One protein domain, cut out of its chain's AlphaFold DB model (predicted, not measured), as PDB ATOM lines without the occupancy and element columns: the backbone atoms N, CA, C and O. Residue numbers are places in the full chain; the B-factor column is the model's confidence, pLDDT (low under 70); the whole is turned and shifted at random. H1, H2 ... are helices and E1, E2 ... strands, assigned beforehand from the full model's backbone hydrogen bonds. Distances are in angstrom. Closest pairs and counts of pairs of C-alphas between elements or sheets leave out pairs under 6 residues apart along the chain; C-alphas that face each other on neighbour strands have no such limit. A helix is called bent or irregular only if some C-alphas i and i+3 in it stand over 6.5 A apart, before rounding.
ATOM      1  N   HIS A   9      44.145 -53.444 -51.484       69.81
ATOM      2  CA  HIS A   9      44.981 -52.238 -51.454       69.81
ATOM      3  C   HIS A   9      46.478 -52.561 -51.294       69.81
ATOM      4  O   HIS A   9      47.332 -51.893 -51.883       69.81
ATOM      5  N   ALA A  10      46.822 -53.595 -50.514       71.19
ATOM      6  CA  ALA A  10      48.203 -54.066 -50.394       71.19
ATOM      7  C   ALA A  10      48.720 -54.629 -51.729       71.19
ATOM      8  O   ALA A  10      49.840 -54.316 -52.132       71.19
ATOM      9  N   LEU A  11      47.877 -55.371 -52.454       75.62
ATOM     10  CA  LEU A  11      48.193 -55.882 -53.790       75.62
ATOM     11  C   LEU A  11      48.363 -54.745 -54.817       75.62
ATOM     12  O   LEU A  11      49.341 -54.725 -55.563       75.62
ATOM     13  N   GLU A  12      47.464 -53.757 -54.824       72.88
ATOM     14  CA  GLU A  12      47.562 -52.571 -55.691       72.88
ATOM     15  C   GLU A  12      48.818 -51.737 -55.407       72.88
ATOM     16  O   GLU A  12      49.436 -51.185 -56.322       72.88
ATOM     17  N   SER A  13      49.224 -51.653 -54.139       72.00
ATOM     18  CA  SER A  13      50.432 -50.932 -53.736       72.00
ATOM     19  C   SER A  13      51.697 -51.595 -54.284       72.00
ATOM     20  O   SER A  13      52.602 -50.887 -54.721       72.00
ATOM     21  N   LEU A  14      51.743 -52.932 -54.361       70.62
ATOM     22  CA  LEU A  14      52.848 -53.657 -55.002       70.62
ATOM     23  C   LEU A  14      52.921 -53.388 -56.508       70.62
ATOM     24  O   LEU A  14      54.014 -53.189 -57.041       70.62
ATOM     25  N   ALA A  15      51.770 -53.295 -57.181       65.69
ATOM     26  CA  ALA A  15      51.714 -52.939 -58.599       65.69
ATOM     27  C   ALA A  15      52.247 -51.522 -58.873       65.69
ATOM     28  O   ALA A  15      52.880 -51.283 -59.901       65.69
ATOM     29  N   LYS A  16      52.046 -50.587 -57.936       65.19
ATOM     30  CA  LYS A  16      52.588 -49.220 -58.020       65.19
ATOM     31  C   LYS A  16      54.082 -49.140 -57.685       65.19
ATOM     32  O   LYS A  16      54.779 -48.327 -58.287       65.19
ATOM     33  N   PHE A  17      54.573 -49.954 -56.748       55.16
ATOM     34  CA  PHE A  17      55.958 -49.886 -56.255       55.16
ATOM     35  C   PHE A  17      56.972 -50.587 -57.173       55.16
ATOM     36  O   PHE A  17      58.142 -50.213 -57.184       55.16
ATOM     37  N   GLY A  18      56.540 -51.594 -57.939       58.47
ATOM     38  CA  GLY A  18      57.455 -52.475 -58.664       58.47
ATOM     39  C   GLY A  18      57.886 -51.997 -60.049       58.47
ATOM     40  O   GLY A  18      59.042 -52.196 -60.399       58.47
ATOM     41  N   LYS A  19      56.982 -51.435 -60.873       58.06
ATOM     42  CA  LYS A  19      57.109 -51.317 -62.356       58.06
ATOM     43  C   LYS A  19      57.487 -52.612 -63.106       58.06
ATOM     44  O   LYS A  19      57.319 -52.670 -64.321       58.06
ATOM     45  N   GLU A  20      57.971 -53.635 -62.415       65.62
ATOM     46  CA  GLU A  20      58.246 -54.965 -62.917       65.62
ATOM     47  C   GLU A  20      56.956 -55.793 -62.966       65.62
ATOM     48  O   GLU A  20      56.124 -55.720 -62.052       65.62
ATOM     49  N   PRO A  21      56.771 -56.592 -64.026       66.62
ATOM     50  CA  PRO A  21      55.651 -57.509 -64.121       66.62
ATOM     51  C   PRO A  21      55.767 -58.583 -63.036       66.62
ATOM     52  O   PRO A  21      56.790 -59.253 -62.910       66.62
ATOM     53  N   PHE A  22      54.698 -58.774 -62.271       70.69
ATOM     54  CA  PHE A  22      54.562 -59.884 -61.333       70.69
ATOM     55  C   PHE A  22      53.429 -60.808 -61.780       70.69
ATOM     56  O   PHE A  22      52.529 -60.411 -62.518       70.69
ATOM     57  N   ILE A  23      53.482 -62.057 -61.321       67.06
ATOM     58  CA  ILE A  23      52.463 -63.072 -61.586       67.06
ATOM     59  C   ILE A  23      51.840 -63.456 -60.250       67.06
ATOM     60  O   ILE A  23      52.552 -63.768 -59.295       67.06
ATOM     61  N   VAL A  24      50.511 -63.430 -60.180       69.31
ATOM     62  CA  VAL A  24      49.771 -63.976 -59.040       69.31
ATOM     63  C   VAL A  24      49.817 -65.497 -59.155       69.31
ATOM     64  O   VAL A  24      49.221 -66.064 -60.066       69.31
ATOM     65  N   THR A  25      50.569 -66.152 -58.270       70.00
ATOM     66  CA  THR A  25      50.779 -67.608 -58.319       70.00
ATOM     67  C   THR A  25      49.712 -68.378 -57.554       70.00
ATOM     68  O   THR A  25      49.313 -69.451 -57.990       70.00
ATOM     69  N   GLU A  26      49.236 -67.837 -56.430       62.47
ATOM     70  CA  GLU A  26      48.256 -68.489 -55.559       62.47
ATOM     71  C   GLU A  26      47.329 -67.447 -54.920       62.47
ATOM     72  O   GLU A  26      47.775 -66.398 -54.453       62.47
ATOM     73  N   CYS A  27      46.029 -67.742 -54.895       64.81
ATOM     74  CA  CYS A  27      45.015 -66.940 -54.221       64.81
ATOM     75  C   CYS A  27      44.219 -67.857 -53.289       64.81
ATOM     76  O   CYS A  27      43.467 -68.713 -53.747       64.81
ATOM     77  N   TYR A  28      44.380 -67.666 -51.980       61.19
ATOM     78  CA  TYR A  28      43.748 -68.493 -50.943       61.19
ATOM     79  C   TYR A  28      42.325 -68.032 -50.573       61.19
ATOM     80  O   TYR A  28      41.758 -68.481 -49.580       61.19
ATOM     81  N   GLY A  29      41.741 -67.166 -51.405       54.53
ATOM     82  CA  GLY A  29      40.393 -66.634 -51.259       54.53
ATOM     83  C   GLY A  29      40.400 -65.172 -50.828       54.53
ATOM     84  O   GLY A  29      40.893 -64.818 -49.760       54.53
ATOM     85  N   PHE A  30      39.800 -64.318 -51.653       55.09
ATOM     86  CA  PHE A  30      39.272 -63.046 -51.174       55.09
ATOM     87  C   PHE A  30      37.893 -63.332 -50.592       55.09
ATOM     88  O   PHE A  30      37.075 -63.975 -51.254       55.09
ATOM     89  N   LYS A  31      37.597 -62.838 -49.386       58.72
ATOM     90  CA  LYS A  31      36.195 -62.691 -49.000       58.72
ATOM     91  C   LYS A  31      35.624 -61.595 -49.904       58.72
ATOM     92  O   LYS A  31      35.869 -60.415 -49.678       58.72
ATOM     93  N   THR A  32      34.958 -61.988 -50.986       58.75
ATOM     94  CA  THR A  32      34.191 -61.057 -51.813       58.75
ATOM     95  C   THR A  32      32.959 -60.689 -51.009       58.75
ATOM     96  O   THR A  32      32.009 -61.467 -50.945       58.75
ATOM     97  N   PHE A  33      33.025 -59.549 -50.325       63.22
ATOM     98  CA  PHE A  33      31.862 -59.002 -49.649       63.22
ATOM     99  C   PHE A  33      30.758 -58.768 -50.677       63.22
ATOM    100  O   PHE A  33      31.031 -58.312 -51.793       63.22
ATOM    101  N   THR A  34      29.523 -59.099 -50.320       75.12
ATOM    102  CA  THR A  34      28.379 -58.715 -51.148       75.12
ATOM    103  C   THR A  34      28.268 -57.189 -51.186       75.12
ATOM    104  O   THR A  34      28.760 -56.492 -50.296       75.12
ATOM    105  N   GLU A  35      27.601 -56.640 -52.203       72.25
ATOM    106  CA  GLU A  35      27.318 -55.195 -52.249       72.25
ATOM    107  C   GLU A  35      26.585 -54.714 -50.985       72.25
ATOM    108  O   GLU A  35      26.793 -53.589 -50.531       72.25
ATOM    109  N   GLU A  36      25.776 -55.586 -50.380       72.06
ATOM    110  CA  GLU A  36      25.095 -55.336 -49.113       72.06
ATOM    111  C   GLU A  36      26.071 -55.283 -47.928       72.06
ATOM    112  O   GLU A  36      26.033 -54.315 -47.176       72.06
ATOM    113  N   GLU A  37      27.004 -56.235 -47.801       78.19
ATOM    114  CA  GLU A  37      28.035 -56.211 -46.750       78.19
ATOM    115  C   GLU A  37      28.940 -54.968 -46.868       78.19
ATOM    116  O   GLU A  37      29.238 -54.317 -45.867       78.19
ATOM    117  N   ILE A  38      29.324 -54.582 -48.093       77.81
ATOM    118  CA  ILE A  38      30.094 -53.351 -48.349       77.81
ATOM    119  C   ILE A  38      29.273 -52.116 -47.955       77.81
ATOM    120  O   ILE A  38      29.786 -51.187 -47.326       77.81
ATOM    121  N   SER A  39      27.989 -52.093 -48.319       80.62
ATOM    122  CA  SER A  39      27.080 -51.004 -47.963       80.62
ATOM    123  C   SER A  39      26.858 -50.907 -46.456       80.62
ATOM    124  O   SER A  39      26.665 -49.799 -45.959       80.62
ATOM    125  N   ASP A  40      26.856 -52.025 -45.739       85.88
ATOM    126  CA  ASP A  40      26.610 -52.083 -44.302       85.88
ATOM    127  C   ASP A  40      27.788 -51.550 -43.484       85.88
ATOM    128  O   ASP A  40      27.578 -50.893 -42.458       85.88
ATOM    129  N   GLU A  41      29.015 -51.786 -43.949       87.31
ATOM    130  CA  GLU A  41      30.241 -51.272 -43.329       87.31
ATOM    131  C   GLU A  41      30.514 -49.801 -43.664       87.31
ATOM    132  O   GLU A  41      31.263 -49.132 -42.947       87.31
ATOM    133  N   LYS A  42      29.885 -49.263 -44.717       91.88
ATOM    134  CA  LYS A  42      30.038 -47.856 -45.093       91.88
ATOM    135  C   LYS A  42      29.612 -46.945 -43.942       91.88
ATOM    136  O   LYS A  42      28.484 -47.017 -43.453       91.88
ATOM    137  N   ALA A  43      30.526 -46.070 -43.531       95.44
ATOM    138  CA  ALA A  43      30.292 -45.072 -42.500       95.44
ATOM    139  C   ALA A  43      29.862 -43.739 -43.123       95.44
ATOM    140  O   ALA A  43      30.430 -43.281 -44.116       95.44
ATOM    141  N   TYR A  44      28.876 -43.112 -42.497       96.25
ATOM    142  CA  TYR A  44      28.342 -41.806 -42.840       96.25
ATOM    143  C   TYR A  44      28.509 -40.889 -41.645       96.25
ATOM    144  O   TYR A  44      28.236 -41.273 -40.506       96.25
ATOM    145  N   GLU A  45      28.948 -39.671 -41.909       97.38
ATOM    146  CA  GLU A  45      29.363 -38.740 -40.879       97.38
ATOM    147  C   GLU A  45      28.649 -37.408 -41.056       97.38
ATOM    148  O   GLU A  45      28.589 -36.868 -42.159       97.38
ATOM    149  N   TYR A  46      28.109 -36.894 -39.953       97.31
ATOM    150  CA  TYR A  46      27.377 -35.638 -39.925       97.31
ATOM    151  C   TYR A  46      27.708 -34.851 -38.661       97.31
ATOM    152  O   TYR A  46      27.912 -35.429 -37.591       97.31
ATOM    153  N   GLU A  47      27.705 -33.528 -38.784       96.62
ATOM    154  CA  GLU A  47      27.902 -32.605 -37.669       96.62
ATOM    155  C   GLU A  47      26.548 -32.074 -37.181       96.62
ATOM    156  O   GLU A  47      25.710 -31.622 -37.967       96.62
ATOM    157  N   PHE A  48      26.324 -32.144 -35.870       94.00
ATOM    158  CA  PHE A  48      25.157 -31.591 -35.191       94.00
ATOM    159  C   PHE A  48      25.626 -30.796 -33.972       94.00
ATOM    160  O   PHE A  48      26.137 -31.367 -33.011       94.00
ATOM    161  N   GLY A  49      25.446 -29.473 -34.006       88.56
ATOM    162  CA  GLY A  49      26.072 -28.604 -33.008       88.56
ATOM    163  C   GLY A  49      27.593 -28.747 -33.072       88.56
ATOM    164  O   GLY A  49      28.155 -28.735 -34.163       88.56
ATOM    165  N   ASP A  50      28.226 -28.954 -31.921       90.25
ATOM    166  CA  ASP A  50      29.677 -29.168 -31.816       90.25
ATOM    167  C   ASP A  50      30.065 -30.661 -31.849       90.25
ATOM    168  O   ASP A  50      31.213 -31.026 -31.590       90.25
ATOM    169  N   GLU A  51      29.108 -31.549 -32.138       93.69
ATOM    170  CA  GLU A  51      29.323 -32.990 -32.126       93.69
ATOM    171  C   GLU A  51      29.299 -33.612 -33.517       93.69
ATOM    172  O   GLU A  51      28.399 -33.399 -34.331       93.69
ATOM    173  N   LYS A  52      30.259 -34.506 -33.732       96.44
ATOM    174  CA  LYS A  52      30.338 -35.357 -34.910       96.44
ATOM    175  C   LYS A  52      29.688 -36.705 -34.625       96.44
ATOM    176  O   LYS A  52      30.088 -37.430 -33.711       96.44
ATOM    177  N   ILE A  53      28.678 -37.048 -35.415       97.56
ATOM    178  CA  ILE A  53      27.928 -38.295 -35.302       97.56
ATOM    179  C   ILE A  53      28.214 -39.167 -36.514       97.56
ATOM    180  O   ILE A  53      27.957 -38.784 -37.654       97.56
ATOM    181  N   VAL A  54      28.710 -40.370 -36.238       97.00
ATOM    182  CA  VAL A  54      28.960 -41.401 -37.243       97.00
ATOM    183  C   VAL A  54      27.883 -42.477 -37.141       97.00
ATOM    184  O   VAL A  54      27.549 -42.931 -36.036       97.00
ATOM    185  N   VAL A  55      27.346 -42.876 -38.293       97.06
ATOM    186  CA  VAL A  55      26.440 -44.017 -38.440       97.06
ATOM    187  C   VAL A  55      26.899 -44.937 -39.564       97.06
ATOM    188  O   VAL A  55      27.402 -44.462 -40.578       97.06
ATOM    189  N   THR A  56      26.721 -46.243 -39.414       96.19
ATOM    190  CA  THR A  56      27.017 -47.217 -40.476       96.19
ATOM    191  C   THR A  56      25.774 -47.574 -41.288       96.19
ATOM    192  O   THR A  56      24.649 -47.415 -40.806       96.19
ATOM    193  N   GLY A  57      25.947 -48.100 -42.504       93.75
ATOM    194  CA  GLY A  57      24.833 -48.638 -43.295       93.75
ATOM    195  C   GLY A  57      24.035 -49.695 -42.527       93.75
ATOM    196  O   GLY A  57      22.804 -49.659 -42.530       93.75
ATOM    197  N   LYS A  58      24.723 -50.529 -41.740       92.69
ATOM    198  CA  LYS A  58      24.099 -51.487 -40.823       92.69
ATOM    199  C   LYS A  58      23.216 -50.810 -39.771       92.69
ATOM    200  O   LYS A  58      22.092 -51.251 -39.542       92.69
ATOM    201  N   GLU A  59      23.690 -49.740 -39.128       94.44
ATOM    202  CA  GLU A  59      22.877 -48.975 -38.166       94.44
ATOM    203  C   GLU A  59      21.656 -48.334 -38.844       94.44
ATOM    204  O   GLU A  59      20.572 -48.298 -38.259       94.44
ATOM    205  N   VAL A  60      21.799 -47.864 -40.086       95.06
ATOM    206  CA  VAL A  60      20.686 -47.302 -40.862       95.06
ATOM    207  C   VAL A  60      19.640 -48.375 -41.170       95.06
ATOM    208  O   VAL A  60      18.467 -48.164 -40.872       95.06
ATOM    209  N   ARG A  61      20.035 -49.542 -41.687       91.81
ATOM    210  CA  ARG A  61      19.105 -50.656 -41.959       91.81
ATOM    211  C   ARG A  61      18.485 -51.242 -40.691       91.81
ATOM    212  O   ARG A  61      17.377 -51.747 -40.741       91.81
ATOM    213  N   ALA A  62      19.156 -51.152 -39.545       91.88
ATOM    214  CA  ALA A  62      18.555 -51.544 -38.272       91.88
ATOM    215  C   ALA A  62      17.460 -50.560 -37.814       91.88
ATOM    216  O   ALA A  62      16.496 -50.966 -37.167       91.88
ATOM    217  N   PHE A  63      17.600 -49.268 -38.131       93.12
ATOM    218  CA  PHE A  63      16.625 -48.235 -37.765       93.12
ATOM    219  C   PHE A  63      15.406 -48.201 -38.702       93.12
ATOM    220  O   PHE A  63      14.277 -47.966 -38.265       93.12
ATOM    221  N   TYR A  64      15.622 -48.435 -39.995       91.31
ATOM    222  CA  TYR A  64      14.568 -48.514 -41.002       91.31
ATOM    223  C   TYR A  64      14.156 -49.970 -41.205       91.31
ATOM    224  O   TYR A  64      14.966 -50.774 -41.644       91.31
ATOM    225  N   SER A  65      12.896 -50.324 -40.942       82.81
ATOM    226  CA  SER A  65      12.446 -51.706 -41.152       82.81
ATOM    227  C   SER A  65      12.639 -52.163 -42.605       82.81
ATOM    228  O   SER A  65      12.577 -51.357 -43.535       82.81
ATOM    229  N   GLU A  66      12.784 -53.474 -42.823       84.75
ATOM    230  CA  GLU A  66      12.938 -54.064 -44.166       84.75
ATOM    231  C   GLU A  66      11.801 -53.681 -45.133       84.75
ATOM    232  O   GLU A  66      11.984 -53.653 -46.350       84.75
ATOM    233  N   VAL A  67      10.635 -53.306 -44.595       86.00
ATOM    234  CA  VAL A  67       9.484 -52.801 -45.357       86.00
ATOM    235  C   VAL A  67       9.839 -51.549 -46.170       86.00
ATOM    236  O   VAL A  67       9.280 -51.355 -47.248       86.00
ATOM    237  N   TYR A  68      10.786 -50.729 -45.702       85.19
ATOM    238  CA  TYR A  68      11.236 -49.524 -46.404       85.19
ATOM    239  C   TYR A  68      12.128 -49.814 -47.614       85.19
ATOM    240  O   TYR A  68      12.291 -48.919 -48.437       85.19
ATOM    241  N   ARG A  69      12.683 -51.032 -47.739       88.56
ATOM    242  CA  ARG A  69      13.495 -51.481 -48.888       88.56
ATOM    243  C   ARG A  69      14.521 -50.440 -49.357       88.56
ATOM    244  O   ARG A  69      14.608 -50.146 -50.546       88.56
ATOM    245  N   LEU A  70      15.271 -49.872 -48.412       89.81
ATOM    246  CA  LEU A  70      16.214 -48.794 -48.705       89.81
ATOM    247  C   LEU A  70      17.281 -49.234 -49.710       89.81
ATOM    248  O   LEU A  70      18.025 -50.195 -49.477       89.81
ATOM    249  N   THR A  71      17.400 -48.472 -50.792       90.56
ATOM    250  CA  THR A  71      18.519 -48.572 -51.729       90.56
ATOM    251  C   THR A  71      19.764 -47.887 -51.157       90.56
ATOM    252  O   THR A  71      19.680 -47.078 -50.231       90.56
ATOM    253  N   ALA A  72      20.941 -48.164 -51.727       87.88
ATOM    254  CA  ALA A  72      22.163 -47.438 -51.366       87.88
ATOM    255  C   ALA A  72      22.012 -45.915 -51.568       87.88
ATOM    256  O   ALA A  72      22.492 -45.124 -50.755       87.88
ATOM    257  N   GLN A  73      21.271 -45.512 -52.606       90.44
ATOM    258  CA  GLN A  73      20.963 -44.114 -52.883       90.44
ATOM    259  C   GLN A  73      20.071 -43.495 -51.799       90.44
ATOM    260  O   GLN A  73      20.345 -42.380 -51.364       90.44
ATOM    261  N   ASP A  74      19.047 -44.204 -51.311       93.44
ATOM    262  CA  ASP A  74      18.190 -43.709 -50.221       93.44
ATOM    263  C   ASP A  74      18.990 -43.483 -48.932       93.44
ATOM    264  O   ASP A  74      18.793 -42.487 -48.221       93.44
ATOM    265  N   ILE A  75      19.927 -44.394 -48.646       93.50
ATOM    266  CA  ILE A  75      20.825 -44.285 -47.495       93.50
ATOM    267  C   ILE A  75      21.673 -43.020 -47.596       93.50
ATOM    268  O   ILE A  75      21.712 -42.241 -46.641       93.50
ATOM    269  N   GLU A  76      22.294 -42.792 -48.752       92.06
ATOM    270  CA  GLU A  76      23.128 -41.617 -49.014       92.06
ATOM    271  C   GLU A  76      22.340 -40.306 -49.007       92.06
ATOM    272  O   GLU A  76      22.810 -39.310 -48.458       92.06
ATOM    273  N   GLN A  77      21.144 -40.296 -49.597       93.25
ATOM    274  CA  GLN A  77      20.361 -39.076 -49.760       93.25
ATOM    275  C   GLN A  77      19.715 -38.606 -48.461       93.25
ATOM    276  O   GLN A  77      19.670 -37.402 -48.209       93.25
ATOM    277  N   PHE A  78      19.177 -39.520 -47.645       93.81
ATOM    278  CA  PHE A  78      18.444 -39.099 -46.452       93.81
ATOM    279  C   PHE A  78      18.541 -40.043 -45.260       93.81
ATOM    280  O   PHE A  78      18.477 -39.557 -44.126       93.81
ATOM    281  N   ALA A  79      18.628 -41.362 -45.452       95.38
ATOM    282  CA  ALA A  79      18.418 -42.284 -44.337       95.38
ATOM    283  C   ALA A  79      19.575 -42.220 -43.328       95.38
ATOM    284  O   ALA A  79      19.327 -42.146 -42.126       95.38
ATOM    285  N   ALA A  80      20.822 -42.117 -43.800       96.50
ATOM    286  CA  ALA A  80      21.985 -41.951 -42.933       96.50
ATOM    287  C   ALA A  80      21.928 -40.647 -42.123       96.50
ATOM    288  O   ALA A  80      22.064 -40.683 -40.898       96.50
ATOM    289  N   TYR A  81      21.623 -39.516 -42.770       96.56
ATOM    290  CA  TYR A  81      21.444 -38.235 -42.077       96.56
ATOM    291  C   TYR A  81      20.356 -38.323 -41.004       96.56
ATOM    292  O   TYR A  81      20.540 -37.880 -39.869       96.56
ATOM    293  N   ASN A  82      19.210 -38.919 -41.342       95.19
ATOM    294  CA  ASN A  82      18.102 -39.042 -40.408       95.19
ATOM    295  C   ASN A  82      18.463 -39.932 -39.217       95.19
ATOM    296  O   ASN A  82      18.207 -39.512 -38.089       95.19
ATOM    297  N   THR A  83      19.087 -41.092 -39.433       96.38
ATOM    298  CA  THR A  83      19.556 -41.981 -38.358       96.38
ATOM    299  C   THR A  83      20.578 -41.284 -37.461       96.38
ATOM    300  O   THR A  83      20.433 -41.306 -36.238       96.38
ATOM    301  N   ALA A  84      21.556 -40.582 -38.042       96.81
ATOM    302  CA  ALA A  84      22.545 -39.813 -37.289       96.81
ATOM    303  C   ALA A  84      21.885 -38.713 -36.444       96.81
ATOM    304  O   ALA A  84      22.184 -38.568 -35.260       96.81
ATOM    305  N   LYS A  85      20.894 -38.012 -37.001       95.44
ATOM    306  CA  LYS A  85      20.105 -37.007 -36.281       95.44
ATOM    307  C   LYS A  85      19.347 -37.601 -35.087       95.44
ATOM    308  O   LYS A  85      19.310 -36.982 -34.028       95.44
ATOM    309  N   ARG A  86      18.782 -38.814 -35.204       95.38
ATOM    310  CA  ARG A  86      18.135 -39.499 -34.060       95.38
ATOM    311  C   ARG A  86      19.168 -39.909 -33.015       95.38
ATOM    312  O   ARG A  86      18.915 -39.743 -31.826       95.38
ATOM    313  N   LYS A  87      20.338 -40.391 -33.442       95.12
ATOM    314  CA  LYS A  87      21.464 -40.730 -32.556       95.12
ATOM    315  C   LYS A  87      21.957 -39.510 -31.771       95.12
ATOM    316  O   LYS A  87      22.198 -39.637 -30.577       95.12
ATOM    317  N   TYR A  88      22.023 -38.337 -32.404       95.31
ATOM    318  CA  TYR A  88      22.290 -37.061 -31.734       95.31
ATOM    319  C   TYR A  88      21.204 -36.721 -30.704       95.31
ATOM    320  O   TYR A  88      21.496 -36.518 -29.531       95.31
ATOM    321  N   TYR A  89      19.930 -36.741 -31.108       94.88
ATOM    322  CA  TYR A  89      18.812 -36.393 -30.227       94.88
ATOM    323  C   TYR A  89      18.632 -37.315 -29.023       94.88
ATOM    324  O   TYR A  89      18.138 -36.862 -27.994       94.88
ATOM    325  N   ARG A  90      19.060 -38.580 -29.108       92.75
ATOM    326  CA  ARG A  90      19.073 -39.498 -27.957       92.75
ATOM    327  C   ARG A  90      20.004 -39.053 -26.830       92.75
ATOM    328  O   ARG A  90      19.800 -39.491 -25.708       92.75
ATOM    329  N   LYS A  91      20.990 -38.199 -27.112       90.50
ATOM    330  CA  LYS A  91      21.864 -37.610 -26.089       90.50
ATOM    331  C   LYS A  91      21.193 -36.466 -25.322       90.50
ATOM    332  O   LYS A  91      21.789 -35.928 -24.400       90.50
ATOM    333  N   ASN A  92      19.983 -36.050 -25.713       84.00
ATOM    334  CA  ASN A  92      19.249 -35.028 -24.979       84.00
ATOM    335  C   ASN A  92      18.692 -35.604 -23.668       84.00
ATOM    336  O   ASN A  92      17.695 -36.330 -23.670       84.00
TER     337      ASN A  92
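This is residues 9 to 92 of the 199 residues of an uncharacterized protein of Bacteroides fragilis str. 3976T8 (UniProt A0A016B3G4). A small head, made of a two-stranded hairpin E1 and E2 with the kinked helix H4 packed over it and the short helices H2 and H3 near one end of the hairpin, has a long arm that leads away to a lone helix, H1. Residues 25 to 34 of that arm stick out without support, as do residues 15 to 21 at its far bend, and H1 has no contact with the other named elements. The printed part has 84 residues with four named helices and two named strands, in the order H1, H2, E1, E2, H3, H4; the sheet has the order E1 - E2 and is antiparallel, and the class is mixed, helices and strands. The whole is extended, with a radius of gyration of the C-alphas of 18.6 A, and spans 57 by 34 by 20 A.

H1 is residues 9 to 18, 14.4 A from first to last C-alpha, and C-alpha 9 is at (44.981, -52.238, -51.454). H2 is residues 35 to 41, 10.2 A long. E1 is residues 43 to 48, 16.2 A long, with C-alpha 43 at (30.292, -45.072, -42.500), and E2 is residues 51 to 56, 16.7 A long. H3 is residues 57 to 63, 9.9 A long. H4 is residues 72 to 89, 24.1 A long, and C-alpha 89 is at (18.812, -36.393, -30.227). H4 has a kink of 48 degrees near residue 79 and is irregular, with C-alphas 77 and 80 7.6 A apart.

H1 is apart from H2, E1, E2, H3 and H4. E1 and E2 form a hairpin, with N 44 and O 55 2.8 A apart and N 53 and O 46 2.8 A apart, both within hydrogen-bond range. The closest C-alphas of E2 and H4 are those of Val 55 and Ala 84, 5.8 A apart, and those of E1 and H4 are Tyr 44 and Ala 80, 6.4 A apart. H3 touches H4 at a steep tilt of 62 degrees, with residues 75 to 83 of H4 alone; the closest C-alphas are those of Val 60 and Ala 80, 5.9 A apart. H2 touches H3, about perpendicular at 81 degrees, with the C-alphas of Asp 40 and Gly 57 closest at 4.0 A. H2 and H4 are close but not clearly touching, with the C-alphas of Ser 39 and Ala 72 closest at 7.0 A. Every O i to N i+4 pair is within hydrogen-bond range in H1, H2 and H3, and 12 of 14 are in H4.

The C-alphas farthest apart, those of Pro 21 and Asn 92, are 58.0 A from each other. The printed part has no cut. The link from H1 to H2, 16 residues, is long. The mean pLDDT of the printed part is 83.3, and residue 9, residues 15 to 21, residues 23 to 24 and residues 26 to 33 are under 70.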